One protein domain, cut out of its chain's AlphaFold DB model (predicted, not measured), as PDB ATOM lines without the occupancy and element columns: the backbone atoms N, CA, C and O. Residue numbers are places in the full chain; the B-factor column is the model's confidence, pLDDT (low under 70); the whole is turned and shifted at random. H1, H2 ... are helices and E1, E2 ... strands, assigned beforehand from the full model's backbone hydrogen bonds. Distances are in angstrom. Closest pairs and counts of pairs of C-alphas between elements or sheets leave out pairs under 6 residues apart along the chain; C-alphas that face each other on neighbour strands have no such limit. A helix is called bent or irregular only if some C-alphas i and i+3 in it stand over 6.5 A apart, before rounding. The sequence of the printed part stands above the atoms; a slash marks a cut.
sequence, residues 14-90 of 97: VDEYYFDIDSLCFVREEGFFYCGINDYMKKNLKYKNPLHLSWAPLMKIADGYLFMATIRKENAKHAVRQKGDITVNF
ATOM      1  N   VAL A  14     -52.025  29.983 140.391       77.38
ATOM      2  CA  VAL A  14     -51.890  30.678 141.673       77.38
ATOM      3  C   VAL A  14     -51.238  29.694 142.631       77.38
ATOM      4  O   VAL A  14     -51.748  28.591 142.826       77.38
ATOM      5  N   ASP A  15     -50.081  30.071 143.167       83.94
ATOM      6  CA  ASP A  15     -49.224  29.208 143.981       83.94
ATOM      7  C   ASP A  15     -48.956  27.846 143.303       83.94
ATOM      8  O   ASP A  15     -48.389  27.772 142.203       83.94
ATOM      9  N   GLU A  16     -49.378  26.759 143.945       84.06
ATOM     10  CA  GLU A  16     -49.228  25.382 143.471       84.06
ATOM     11  C   GLU A  16     -50.456  24.865 142.711       84.06
ATOM     12  O   GLU A  16     -50.524  23.680 142.375       84.06
ATOM     13  N   TYR A  17     -51.424  25.730 142.408       84.06
ATOM     14  CA  TYR A  17     -52.688  25.353 141.786       84.06
ATOM     15  C   TYR A  17     -52.821  25.909 140.371       84.06
ATOM     16  O   TYR A  17     -52.413  27.030 140.074       84.06
ATOM     17  N   TYR A  18     -53.415  25.101 139.496       85.94
ATOM     18  CA  TYR A  18     -53.862  25.477 138.161       85.94
ATOM     19  C   TYR A  18     -55.388  25.496 138.115       85.94
ATOM     20  O   TYR A  18     -56.040  24.548 138.558       85.94
ATOM     21  N   PHE A  19     -55.940  26.564 137.557       84.06
ATOM     22  CA  PHE A  19     -57.357  26.735 137.282       84.06
ATOM     23  C   PHE A  19     -57.680  26.165 135.899       84.06
ATOM     24  O   PHE A  19     -57.197  26.652 134.876       84.06
ATOM     25  N   ASP A  20     -58.481  25.102 135.875       82.50
ATOM     26  CA  ASP A  20     -58.809  24.369 134.659       82.50
ATOM     27  C   ASP A  20     -59.934  25.057 133.883       82.50
ATOM     28  O   ASP A  20     -61.106  24.892 134.221       82.50
ATOM     29  N   ILE A  21     -59.611  25.817 132.832       79.12
ATOM     30  CA  ILE A  21     -60.634  26.584 132.103       79.12
ATOM     31  C   ILE A  21     -61.728  25.692 131.506       79.12
ATOM     32  O   ILE A  21     -62.891  26.092 131.478       79.12
ATOM     33  N   ASP A  22     -61.399  24.467 131.100       77.19
ATOM     34  CA  ASP A  22     -62.381  23.556 130.503       77.19
ATOM     35  C   ASP A  22     -63.441  23.083 131.510       77.19
ATOM     36  O   ASP A  22     -64.478  22.547 131.123       77.19
ATOM     37  N   SER A  23     -63.218  23.335 132.800       80.38
ATOM     38  CA  SER A  23     -64.175  23.062 133.869       80.38
ATOM     39  C   SER A  23     -65.117  24.229 134.188       80.38
ATOM     40  O   SER A  23     -65.989  24.064 135.036       80.38
ATOM     41  N   LEU A  24     -64.965  25.399 133.552       83.88
ATOM     42  CA  LEU A  24     -65.758  26.587 133.878       83.88
ATOM     43  C   LEU A  24     -67.266  26.303 133.820       83.88
ATOM     44  O   LEU A  24     -67.796  25.843 132.806       83.88
ATOM     45  N   CYS A  25     -67.977  26.627 134.897       80.81
ATOM     46  CA  CYS A  25     -69.410  26.380 134.988       80.81
ATOM     47  C   CYS A  25     -70.120  27.400 135.878       80.81
ATOM     48  O   CYS A  25     -69.529  28.007 136.767       80.81
ATOM     49  N   PHE A  26     -71.414  27.588 135.629       85.62
ATOM     50  CA  PHE A  26     -72.277  28.419 136.460       85.62
ATOM     51  C   PHE A  26     -73.148  27.542 137.351       85.62
ATOM     52  O   PHE A  26     -73.762  26.589 136.874       85.62
ATOM     53  N   VAL A  27     -73.229  27.897 138.630       86.25
ATOM     54  CA  VAL A  27     -74.087  27.220 139.600       86.25
ATOM     55  C   VAL A  27     -74.891  28.251 140.379       86.25
ATOM     56  O   VAL A  27     -74.327  29.179 140.958       86.25
ATOM     57  N   ARG A  28     -76.214  28.067 140.413       88.69
ATOM     58  CA  ARG A  28     -77.121  28.867 141.249       88.69
ATOM     59  C   ARG A  28     -76.857  28.615 142.726       88.69
ATOM     60  O   ARG A  28     -76.580  27.479 143.109       88.69
ATOM     61  N   GLU A  29     -77.000  29.650 143.546       88.88
ATOM     62  CA  GLU A  29     -76.813  29.584 144.999       88.88
ATOM     63  C   GLU A  29     -77.636  28.448 145.611       88.88
ATOM     64  O   GLU A  29     -77.078  27.608 146.312       88.88
ATOM     65  N   GLU A  30     -78.913  28.329 145.239       88.38
ATOM     66  CA  GLU A  30     -79.815  27.264 145.705       88.38
ATOM     67  C   GLU A  30     -79.261  25.849 145.478       88.38
ATOM     68  O   GLU A  30     -79.500  24.951 146.286       88.38
ATOM     69  N   GLY A  31     -78.493  25.648 144.401       84.44
ATOM     70  CA  GLY A  31     -77.946  24.344 144.040       84.44
ATOM     71  C   GLY A  31     -76.939  23.833 145.067       84.44
ATOM     72  O   GLY A  31     -76.977  22.662 145.442       84.44
ATOM     73  N   PHE A  32     -76.060  24.702 145.561       87.38
ATOM     74  CA  PHE A  32     -74.982  24.310 146.471       87.38
ATOM     75  C   PHE A  32     -75.142  24.842 147.897       87.38
ATOM     76  O   PHE A  32     -74.353  24.461 148.758       87.38
ATOM     77  N   PHE A  33     -76.162  25.659 148.175       88.25
ATOM     78  CA  PHE A  33     -76.398  26.272 149.485       88.25
ATOM     79  C   PHE A  33     -76.384  25.254 150.636       88.25
ATOM     80  O   PHE A  33     -75.757  25.482 151.665       88.25
ATOM     81  N   TYR A  34     -77.016  24.095 150.435       86.19
ATOM     82  CA  TYR A  34     -77.191  23.091 151.490       86.19
ATOM     83  C   TYR A  34     -76.033  22.097 151.644       86.19
ATOM     84  O   TYR A  34     -75.922  21.462 152.689       86.19
ATOM     85  N   CYS A  35     -75.201  21.903 150.618       87.75
ATOM     86  CA  CYS A  35     -74.153  20.869 150.639       87.75
ATOM     87  C   CYS A  35     -72.752  21.377 150.292       87.75
ATOM     88  O   CYS A  35     -71.796  20.611 150.320       87.75
ATOM     89  N   GLY A  36     -72.607  22.667 149.992       89.50
ATOM     90  CA  GLY A  36     -71.363  23.241 149.504       89.50
ATOM     91  C   GLY A  36     -71.061  22.854 148.055       89.50
ATOM     92  O   GLY A  36     -71.531  21.848 147.517       89.50
ATOM     93  N   ILE A  37     -70.244  23.678 147.395       88.50
ATOM     94  CA  ILE A  37     -69.984  23.533 145.961       88.50
ATOM     95  C   ILE A  37     -69.289  22.213 145.616       88.50
ATOM     96  O   ILE A  37     -69.651  21.560 144.644       88.50
ATOM     97  N   ASN A  38     -68.338  21.757 146.431       87.06
ATOM     98  CA  ASN A  38     -67.578  20.545 146.126       87.06
ATOM     99  C   ASN A  38     -68.468  19.292 146.090       87.06
ATOM    100  O   ASN A  38     -68.324  18.463 145.184       87.06
ATOM    101  N   ASP A  39     -69.413  19.167 147.022       87.44
ATOM    102  CA  ASP A  39     -70.334  18.030 147.055       87.44
ATOM    103  C   ASP A  39     -71.470  18.180 146.047       87.44
ATOM    104  O   ASP A  39     -71.852  17.190 145.416       87.44
ATOM    105  N   TYR A  40     -71.935  19.407 145.793       88.88
ATOM    106  CA  TYR A  40     -72.822  19.683 144.665       88.88
ATOM    107  C   TYR A  40     -72.205  19.199 143.346       88.88
ATOM    108  O   TYR A  40     -72.822  18.433 142.604       88.88
ATOM    109  N   MET A  41     -70.950  19.558 143.083       86.44
ATOM    110  CA  MET A  41     -70.246  19.162 141.866       86.44
ATOM    111  C   MET A  41     -70.020  17.650 141.790       86.44
ATOM    112  O   MET A  41     -70.059  17.081 140.706       86.44
ATOM    113  N   LYS A  42     -69.790  16.962 142.923       83.31
ATOM    114  CA  LYS A  42     -69.735  15.480 142.980       83.31
ATOM    115  C   LYS A  42     -71.021  14.816 142.525       83.31
ATOM    116  O   LYS A  42     -70.937  13.784 141.873       83.31
ATOM    117  N   LYS A  43     -72.170  15.402 142.841       83.06
ATOM    118  CA  LYS A  43     -73.471  14.833 142.486       83.06
ATOM    119  C   LYS A  43     -73.888  15.153 141.050       83.06
ATOM    120  O   LYS A  43     -74.558  14.335 140.435       83.06
ATOM    121  N   ASN A  44     -73.501  16.321 140.530       78.88
ATOM    122  CA  ASN A  44     -74.097  16.870 139.304       78.88
ATOM    123  C   ASN A  44     -73.197  16.828 138.057       78.88
ATOM    124  O   ASN A  44     -73.716  16.899 136.946       78.88
ATOM    125  N   LEU A  45     -71.874  16.681 138.186       75.00
ATOM    126  CA  LEU A  45     -70.986  16.578 137.020       75.00
ATOM    127  C   LEU A  45     -70.760  15.119 136.618       75.00
ATOM    128  O   LEU A  45     -70.056  14.384 137.309       75.00
ATOM    129  N   LYS A  46     -71.316  14.724 135.463       58.66
ATOM    130  CA  LYS A  46     -71.139  13.381 134.872       58.66
ATOM    131  C   LYS A  46     -69.694  13.094 134.436       58.66
ATOM    132  O   LYS A  46     -69.278  11.941 134.462       58.66
ATOM    133  N   TYR A  47     -68.925  14.125 134.078       56.69
ATOM    134  CA  TYR A  47     -67.531  14.000 133.647       56.69
ATOM    135  C   TYR A  47     -66.623  14.804 134.571       56.69
ATOM    136  O   TYR A  47     -66.511  16.023 134.453       56.69
ATOM    137  N   LYS A  48     -65.981  14.110 135.511       65.25
ATOM    138  CA  LYS A  48     -64.949  14.695 136.365       65.25
ATOM    139  C   LYS A  48     -63.582  14.294 135.865       65.25
ATOM    140  O   LYS A  48     -63.293  13.105 135.743       65.25
ATOM    141  N   ASN A  49     -62.722  15.283 135.657       72.12
ATOM    142  CA  ASN A  49     -61.301  15.004 135.648       72.12
ATOM    143  C   ASN A  49     -60.930  14.563 137.081       72.12
ATOM    144  O   ASN A  49     -61.170  15.328 138.019       72.12
ATOM    145  N   PRO A  50     -60.375  13.355 137.292       74.62
ATOM    146  CA  PRO A  50     -60.016  12.871 138.628       74.62
ATOM    147  C   PRO A  50     -58.966  13.752 139.323       74.62
ATOM    148  O   PRO A  50     -58.769  13.641 140.528       74.62
ATOM    149  N   LEU A  51     -58.309  14.641 138.575       81.12
ATOM    150  CA  LEU A  51     -57.335  15.598 139.085       81.12
ATOM    151  C   LEU A  51     -57.980  16.843 139.719       81.12
ATOM    152  O   LEU A  51     -57.270  17.614 140.366       81.12
ATOM    153  N   HIS A  52     -59.293  17.057 139.543       84.88
ATOM    154  CA  HIS A  52     -60.040  18.163 140.157       84.88
ATOM    155  C   HIS A  52     -60.084  18.012 141.681       84.88
ATOM    156  O   HIS A  52     -60.698  17.086 142.209       84.88
ATOM    157  N   LEU A  53     -59.461  18.954 142.391       82.75
ATOM    158  CA  LEU A  53     -59.367  18.945 143.854       82.75
ATOM    159  C   LEU A  53     -60.523  19.683 144.529       82.75
ATOM    160  O   LEU A  53     -61.055  19.231 145.540       82.75
ATOM    161  N   SER A  54     -60.874  20.847 143.992       86.25
ATOM    162  CA  SER A  54     -61.855  21.765 144.564       86.25
ATOM    163  C   SER A  54     -62.411  22.670 143.469       86.25
ATOM    164  O   SER A  54     -61.870  22.716 142.364       86.25
ATOM    165  N   TRP A  55     -63.485  23.383 143.785       89.12
ATOM    166  CA  TRP A  55     -64.150  24.339 142.911       89.12
ATOM    167  C   TRP A  55     -64.052  25.735 143.508       89.12
ATOM    168  O   TRP A  55     -64.597  26.009 144.576       89.12
ATOM    169  N   ALA A  56     -63.336  26.614 142.818       87.88
ATOM    170  CA  ALA A  56     -63.093  27.973 143.260       87.88
ATOM    171  C   ALA A  56     -64.115  28.936 142.632       87.88
ATOM    172  O   ALA A  56     -64.320  28.880 141.414       87.88
ATOM    173  N   PRO A  57     -64.762  29.810 143.425       88.25
ATOM    174  CA  PRO A  57     -65.653  30.831 142.896       88.25
ATOM    175  C   PRO A  57     -64.840  31.919 142.192       88.25
ATOM    176  O   PRO A  57     -63.844  32.407 142.723       88.25
ATOM    177  N   LEU A  58     -65.285  32.321 141.007       85.31
ATOM    178  CA  LEU A  58     -64.646  33.362 140.204       85.31
ATOM    179  C   LEU A  58     -65.407  34.680 140.264       85.31
ATOM    180  O   LEU A  58     -64.813  35.740 140.433       85.31
ATOM    181  N   MET A  59     -66.726  34.621 140.087       85.50
ATOM    182  CA  MET A  59     -67.571  35.806 139.984       85.50
ATOM    183  C   MET A  59     -69.014  35.462 140.342       85.50
ATOM    184  O   MET A  59     -69.526  34.432 139.905       85.50
ATOM    185  N   LYS A  60     -69.682  36.339 141.098       86.44
ATOM    186  CA  LYS A  60     -71.130  36.268 141.320       86.44
ATOM    187  C   LYS A  60     -71.866  36.806 140.092       86.44
ATOM    188  O   LYS A  60     -71.553  37.897 139.625       86.44
ATOM    189  N   ILE A  61     -72.852  36.064 139.592       83.75
ATOM    190  CA  ILE A  61     -73.721  36.470 138.485       83.75
ATOM    191  C   ILE A  61     -75.162  36.211 138.904       83.75
ATOM    192  O   ILE A  61     -75.555  35.060 139.067       83.75
ATOM    193  N   ALA A  62     -75.945  37.283 139.043       85.25
ATOM    194  CA  ALA A  62     -77.339  37.213 139.476       85.25
ATOM    195  C   ALA A  62     -77.510  36.356 140.752       85.25
ATOM    196  O   ALA A  62     -76.986  36.716 141.808       85.25
ATOM    197  N   ASP A  63     -78.223  35.236 140.643       86.81
ATOM    198  CA  ASP A  63     -78.564  34.282 141.702       86.81
ATOM    199  C   ASP A  63     -77.549  33.132 141.846       86.81
ATOM    200  O   ASP A  63     -77.837  32.116 142.476       86.81
ATOM    201  N   GLY A  64     -76.361  33.250 141.253       88.94
ATOM    202  CA  GLY A  64     -75.355  32.193 141.274       88.94
ATOM    203  C   GLY A  64     -73.925  32.687 141.139       88.94
ATOM    204  O   GLY A  64     -73.631  33.880 141.205       88.94
ATOM    205  N   TYR A  65     -73.020  31.737 140.931       88.75
ATOM    206  CA  TYR A  65     -71.601  32.000 140.738       88.75
ATOM    207  C   TYR A  65     -71.055  31.216 139.563       88.75
ATOM    208  O   TYR A  65     -71.479  30.098 139.266       88.75
ATOM    209  N   LEU A  66     -70.044  31.803 138.945       87.69
ATOM    210  CA  LEU A  66     -69.092  31.081 138.132       87.69
ATOM    211  C   LEU A  66     -68.069  30.372 139.003       87.69
ATOM    212  O   LEU A  66     -67.465  30.993 139.876       87.69
ATOM    213  N   PHE A  67     -67.835  29.103 138.702       87.75
ATOM    214  CA  PHE A  67     -66.834  28.266 139.333       87.75
ATOM    215  C   PHE A  67     -65.873  27.699 138.302       87.75
ATOM    216  O   PHE A  67     -66.244  27.436 137.160       87.75
ATOM    217  N   MET A  68     -64.644  27.459 138.743       88.00
ATOM    218  CA  MET A  68     -63.649  26.718 137.982       88.00
ATOM    219  C   MET A  68     -62.950  25.728 138.910       88.00
ATOM    220  O   MET A  68     -62.701  26.022 140.083       88.00
ATOM    221  N   ALA A  69     -62.672  24.536 138.404       88.94
ATOM    222  CA  ALA A  69     -61.966  23.512 139.143       88.94
ATOM    223  C   ALA A  69     -60.483  23.865 139.275       88.94
ATOM    224  O   ALA A  69     -59.846  24.369 138.347       88.94
ATOM    225  N   THR A  70     -59.920  23.545 140.432       88.00
ATOM    226  CA  THR A  70     -58.489  23.662 140.704       88.00
ATOM    227  C   THR A  70     -57.836  22.287 140.665       88.00
ATOM    228  O   THR A  70     -58.342  21.346 141.286       88.00
ATOM    229  N   ILE A  71     -56.679  22.174 140.019       88.12
ATOM    230  CA  ILE A  71     -55.805  20.990 140.050       88.12
ATOM    231  C   ILE A  71     -54.412  21.388 140.542       88.12
ATOM    232  O   ILE A  71     -54.057  22.565 140.510       88.12
ATOM    233  N   ARG A  72     -53.590  20.427 140.975       84.56
ATOM    234  CA  ARG A  72     -52.180  20.727 141.278       84.56
ATOM    235  C   ARG A  72     -51.430  21.106 140.006       84.56
ATOM    236  O   ARG A  72     -51.595  20.464 138.971       84.56
ATOM    237  N   LYS A  73     -50.550  22.098 140.100       83.06
ATOM    238  CA  LYS A  73     -49.706  22.593 139.005       83.06
ATOM    239  C   LYS A  73     -48.874  21.488 138.353       83.06
ATOM    240  O   LYS A  73     -48.727  21.479 137.135       83.06
ATOM    241  N   GLU A  74     -48.380  20.532 139.135       82.31
ATOM    242  CA  GLU A  74     -47.657  19.355 138.631       82.31
ATOM    243  C   GLU A  74     -48.502  18.500 137.669       82.31
ATOM    244  O   GLU A  74     -47.981  17.974 136.685       82.31
ATOM    245  N   ASN A  75     -49.820  18.476 137.875       78.88
ATOM    246  CA  ASN A  75     -50.783  17.749 137.052       78.88
ATOM    247  C   ASN A  75     -51.288  18.570 135.853       78.88
ATOM    248  O   ASN A  75     -51.931  18.025 134.954       78.88
ATOM    249  N   ALA A  76     -50.970  19.869 135.790       69.19
ATOM    250  CA  ALA A  76     -51.438  20.757 134.727       69.19
ATOM    251  C   ALA A  76     -50.897  20.377 133.343       69.19
ATOM    252  O   ALA A  76     -51.567  20.618 132.345       69.19
ATOM    253  N   LYS A  77     -49.743  19.701 133.252       64.62
ATOM    254  CA  LYS A  77     -49.194  19.211 131.971       64.62
ATOM    255  C   LYS A  77     -50.144  18.266 131.218       64.62
ATOM    256  O   LYS A  77     -50.037  18.160 130.002       64.62
ATOM    257  N   HIS A  78     -51.076  17.617 131.917       57.03
ATOM    258  CA  HIS A  78     -52.114  16.777 131.312       57.03
ATOM    259  C   HIS A  78     -53.369  17.558 130.888       57.03
ATOM    260  O   HIS A  78     -54.113  17.083 130.036       57.03
ATOM    261  N   ALA A  79     -53.597  18.740 131.466       53.88
ATOM    262  CA  ALA A  79     -54.763  19.588 131.210       53.88
ATOM    263  C   ALA A  79     -54.483  20.696 130.178       53.88
ATOM    264  O   ALA A  79     -55.380  21.146 129.473       53.88
ATOM    265  N   VAL A  80     -53.228  21.130 130.050       52.38
ATOM    266  CA  VAL A  80     -52.836  22.248 129.186       52.38
ATOM    267  C   VAL A  80     -52.559  21.744 127.766       52.38
ATOM    268  O   VAL A  80     -51.415  21.538 127.366       52.38
ATOM    269  N   ARG A  81     -53.610  21.588 126.956       50.88
ATOM    270  CA  ARG A  81     -53.482  21.884 125.522       50.88
ATOM    271  C   ARG A  81     -53.820  23.358 125.351       50.88
ATOM    272  O   ARG A  81     -54.944  23.762 125.617       50.88
ATOM    273  N   GLN A  82     -52.806  24.142 124.984       46.47
ATOM    274  CA  GLN A  82     -52.857  25.593 124.804       46.47
ATOM    275  C   GLN A  82     -54.160  26.033 124.131       46.47
ATOM    276  O   GLN A  82     -54.381  25.768 122.951       46.47
ATOM    277  N   LYS A  83     -55.011  26.726 124.881       47.22
ATOM    278  CA  LYS A  83     -56.091  27.528 124.322       47.22
ATOM    279  C   LYS A  83     -55.679  28.985 124.496       47.22
ATOM    280  O   LYS A  83     -55.264  29.370 125.588       47.22
ATOM    281  N   GLY A  84     -55.706  29.744 123.398       51.66
ATOM    282  CA  GLY A  84     -55.565  31.204 123.415       51.66
ATOM    283  C   GLY A  84     -56.733  31.862 124.150       51.66
ATOM    284  O   GLY A  84     -57.445  31.184 124.884       51.66
ATOM    285  N   ASP A  85     -56.947  33.163 123.950       47.72
ATOM    286  CA  ASP A  85     -58.050  33.899 124.585       47.72
ATOM    287  C   ASP A  85     -59.377  33.126 124.498       47.72
ATOM    288  O   ASP A  85     -59.871  32.806 123.412       47.72
ATOM    289  N   ILE A  86     -59.946  32.787 125.658       52.44
ATOM    290  CA  ILE A  86     -61.174  31.997 125.748       52.44
ATOM    291  C   ILE A  86     -62.337  32.951 125.975       52.44
ATOM    292  O   ILE A  86     -62.485  33.542 127.043       52.44
ATOM    293  N   THR A  87     -63.189  33.079 124.960       49.97
ATOM    294  CA  THR A  87     -64.478  33.757 125.102       49.97
ATOM    295  C   THR A  87     -65.519  32.750 125.567       49.97
ATOM    296  O   THR A  87     -65.771  31.745 124.902       49.97
ATOM    297  N   VAL A  88     -66.134  33.031 126.711       50.97
ATOM    298  CA  VAL A  88     -67.185  32.203 127.301       50.97
ATOM    299  C   VAL A  88     -68.535  32.851 127.023       50.97
ATOM    300  O   VAL A  88     -68.840  33.920 127.551       50.97
ATOM    301  N   ASN A  89     -69.358  32.200 126.200       44.69
ATOM    302  CA  ASN A  89     -70.706  32.673 125.899       44.69
ATOM    303  C   ASN A  89     -71.717  32.051 126.870       44.69
ATOM    304  O   ASN A  89     -71.851  30.830 126.944       44.69
ATOM    305  N   PHE A  90     -72.435  32.899 127.609       45.59
ATOM    306  CA  PHE A  90     -73.555  32.481 128.451       45.59
ATOM    307  C   PHE A  90     -74.880  32.488 127.677       45.59
ATOM    308  O   PHE A  90     -75.122  33.414 126.900       45.59
TER     309      PHE A  90
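AT A GLANCE: This is residues 14 to 90 of the 97 residues of an uncharacterized protein of Escherichia coli (UniProt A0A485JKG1). A strongly twisted sheet of three strands has the helix H2 across part of it; two short helices, H1 and H3, sit at opposite ends of the sheet, and a tail, residues 79 to 90, folds back from H3. The printed part has 77 residues, with three named helices and three named strands in the order E1, H1, H2, E2, E3, H3. The sheet's order is E1, E3, E2, antiparallel; the class is mixed, helices and strands. The whole is compact, with a radius of gyration of the C-alphas of 12.8 A, and spans 34 by 25 by 25 A.

HOW THE PARTS SIT: Begin at the inner strand E3, residues 64 to 72. Its neighbour E1, residues 17 to 28, is antiparallel at 157 degrees, with N 18 and O 71 within hydrogen-bond range at 2.8 A. E2, residues 54 to 61, forms a hairpin with E3; look at N 58 and O 66, 2.8 A. H2, residues 36 to 44, is on the sheet at a height of 5.8 A, only just over E3 with 3 C-alphas, and runs across the strands at 90 degrees on the local plane. H1, residues 29 to 32, only grazes the sheet; it and H2 only just touch, with 3 pairs of C-alphas within 8 A, and only at the corner, closest at the C-alphas of Phe 32 and Tyr 40, 5.4 A. H3, residues 73 to 78, only grazes the sheet and is apart from H1 and H2. E1, H1, H2 and E2 make a split strand-helix-strand unit, two same-way strands with E3 between them, its crossover right-handed. In H2 every O i to N i+4 pair is within hydrogen-bond range; H3 has 0 of 2, but 2 of 3 O i to N i+3 pairs; H1 is too short for an i+4 pair.

IN THESE COORDINATES: Find C-alpha 17 at (-52.688, 25.353, 141.786); from there E1 runs 24.7 A, bending by 83 degrees at residue 22. E2 covers 19.8 A and bends by 58 degrees at residue 58; E3 covers 25.9 A. H2 covers 12.3 A. H3 ends at C-alpha 78, (-52.114, 16.777, 131.312), and is only just irregular: C-alphas 74 and 77 are 6.8 A apart.

THE WHOLE: The two C-alphas farthest apart, Tyr 34 and Gly 84, are 36.4 A apart. The printed part has no cut, and no link is long. Expect pLDDT under 70 at residues 46 to 48 and 76 to 90.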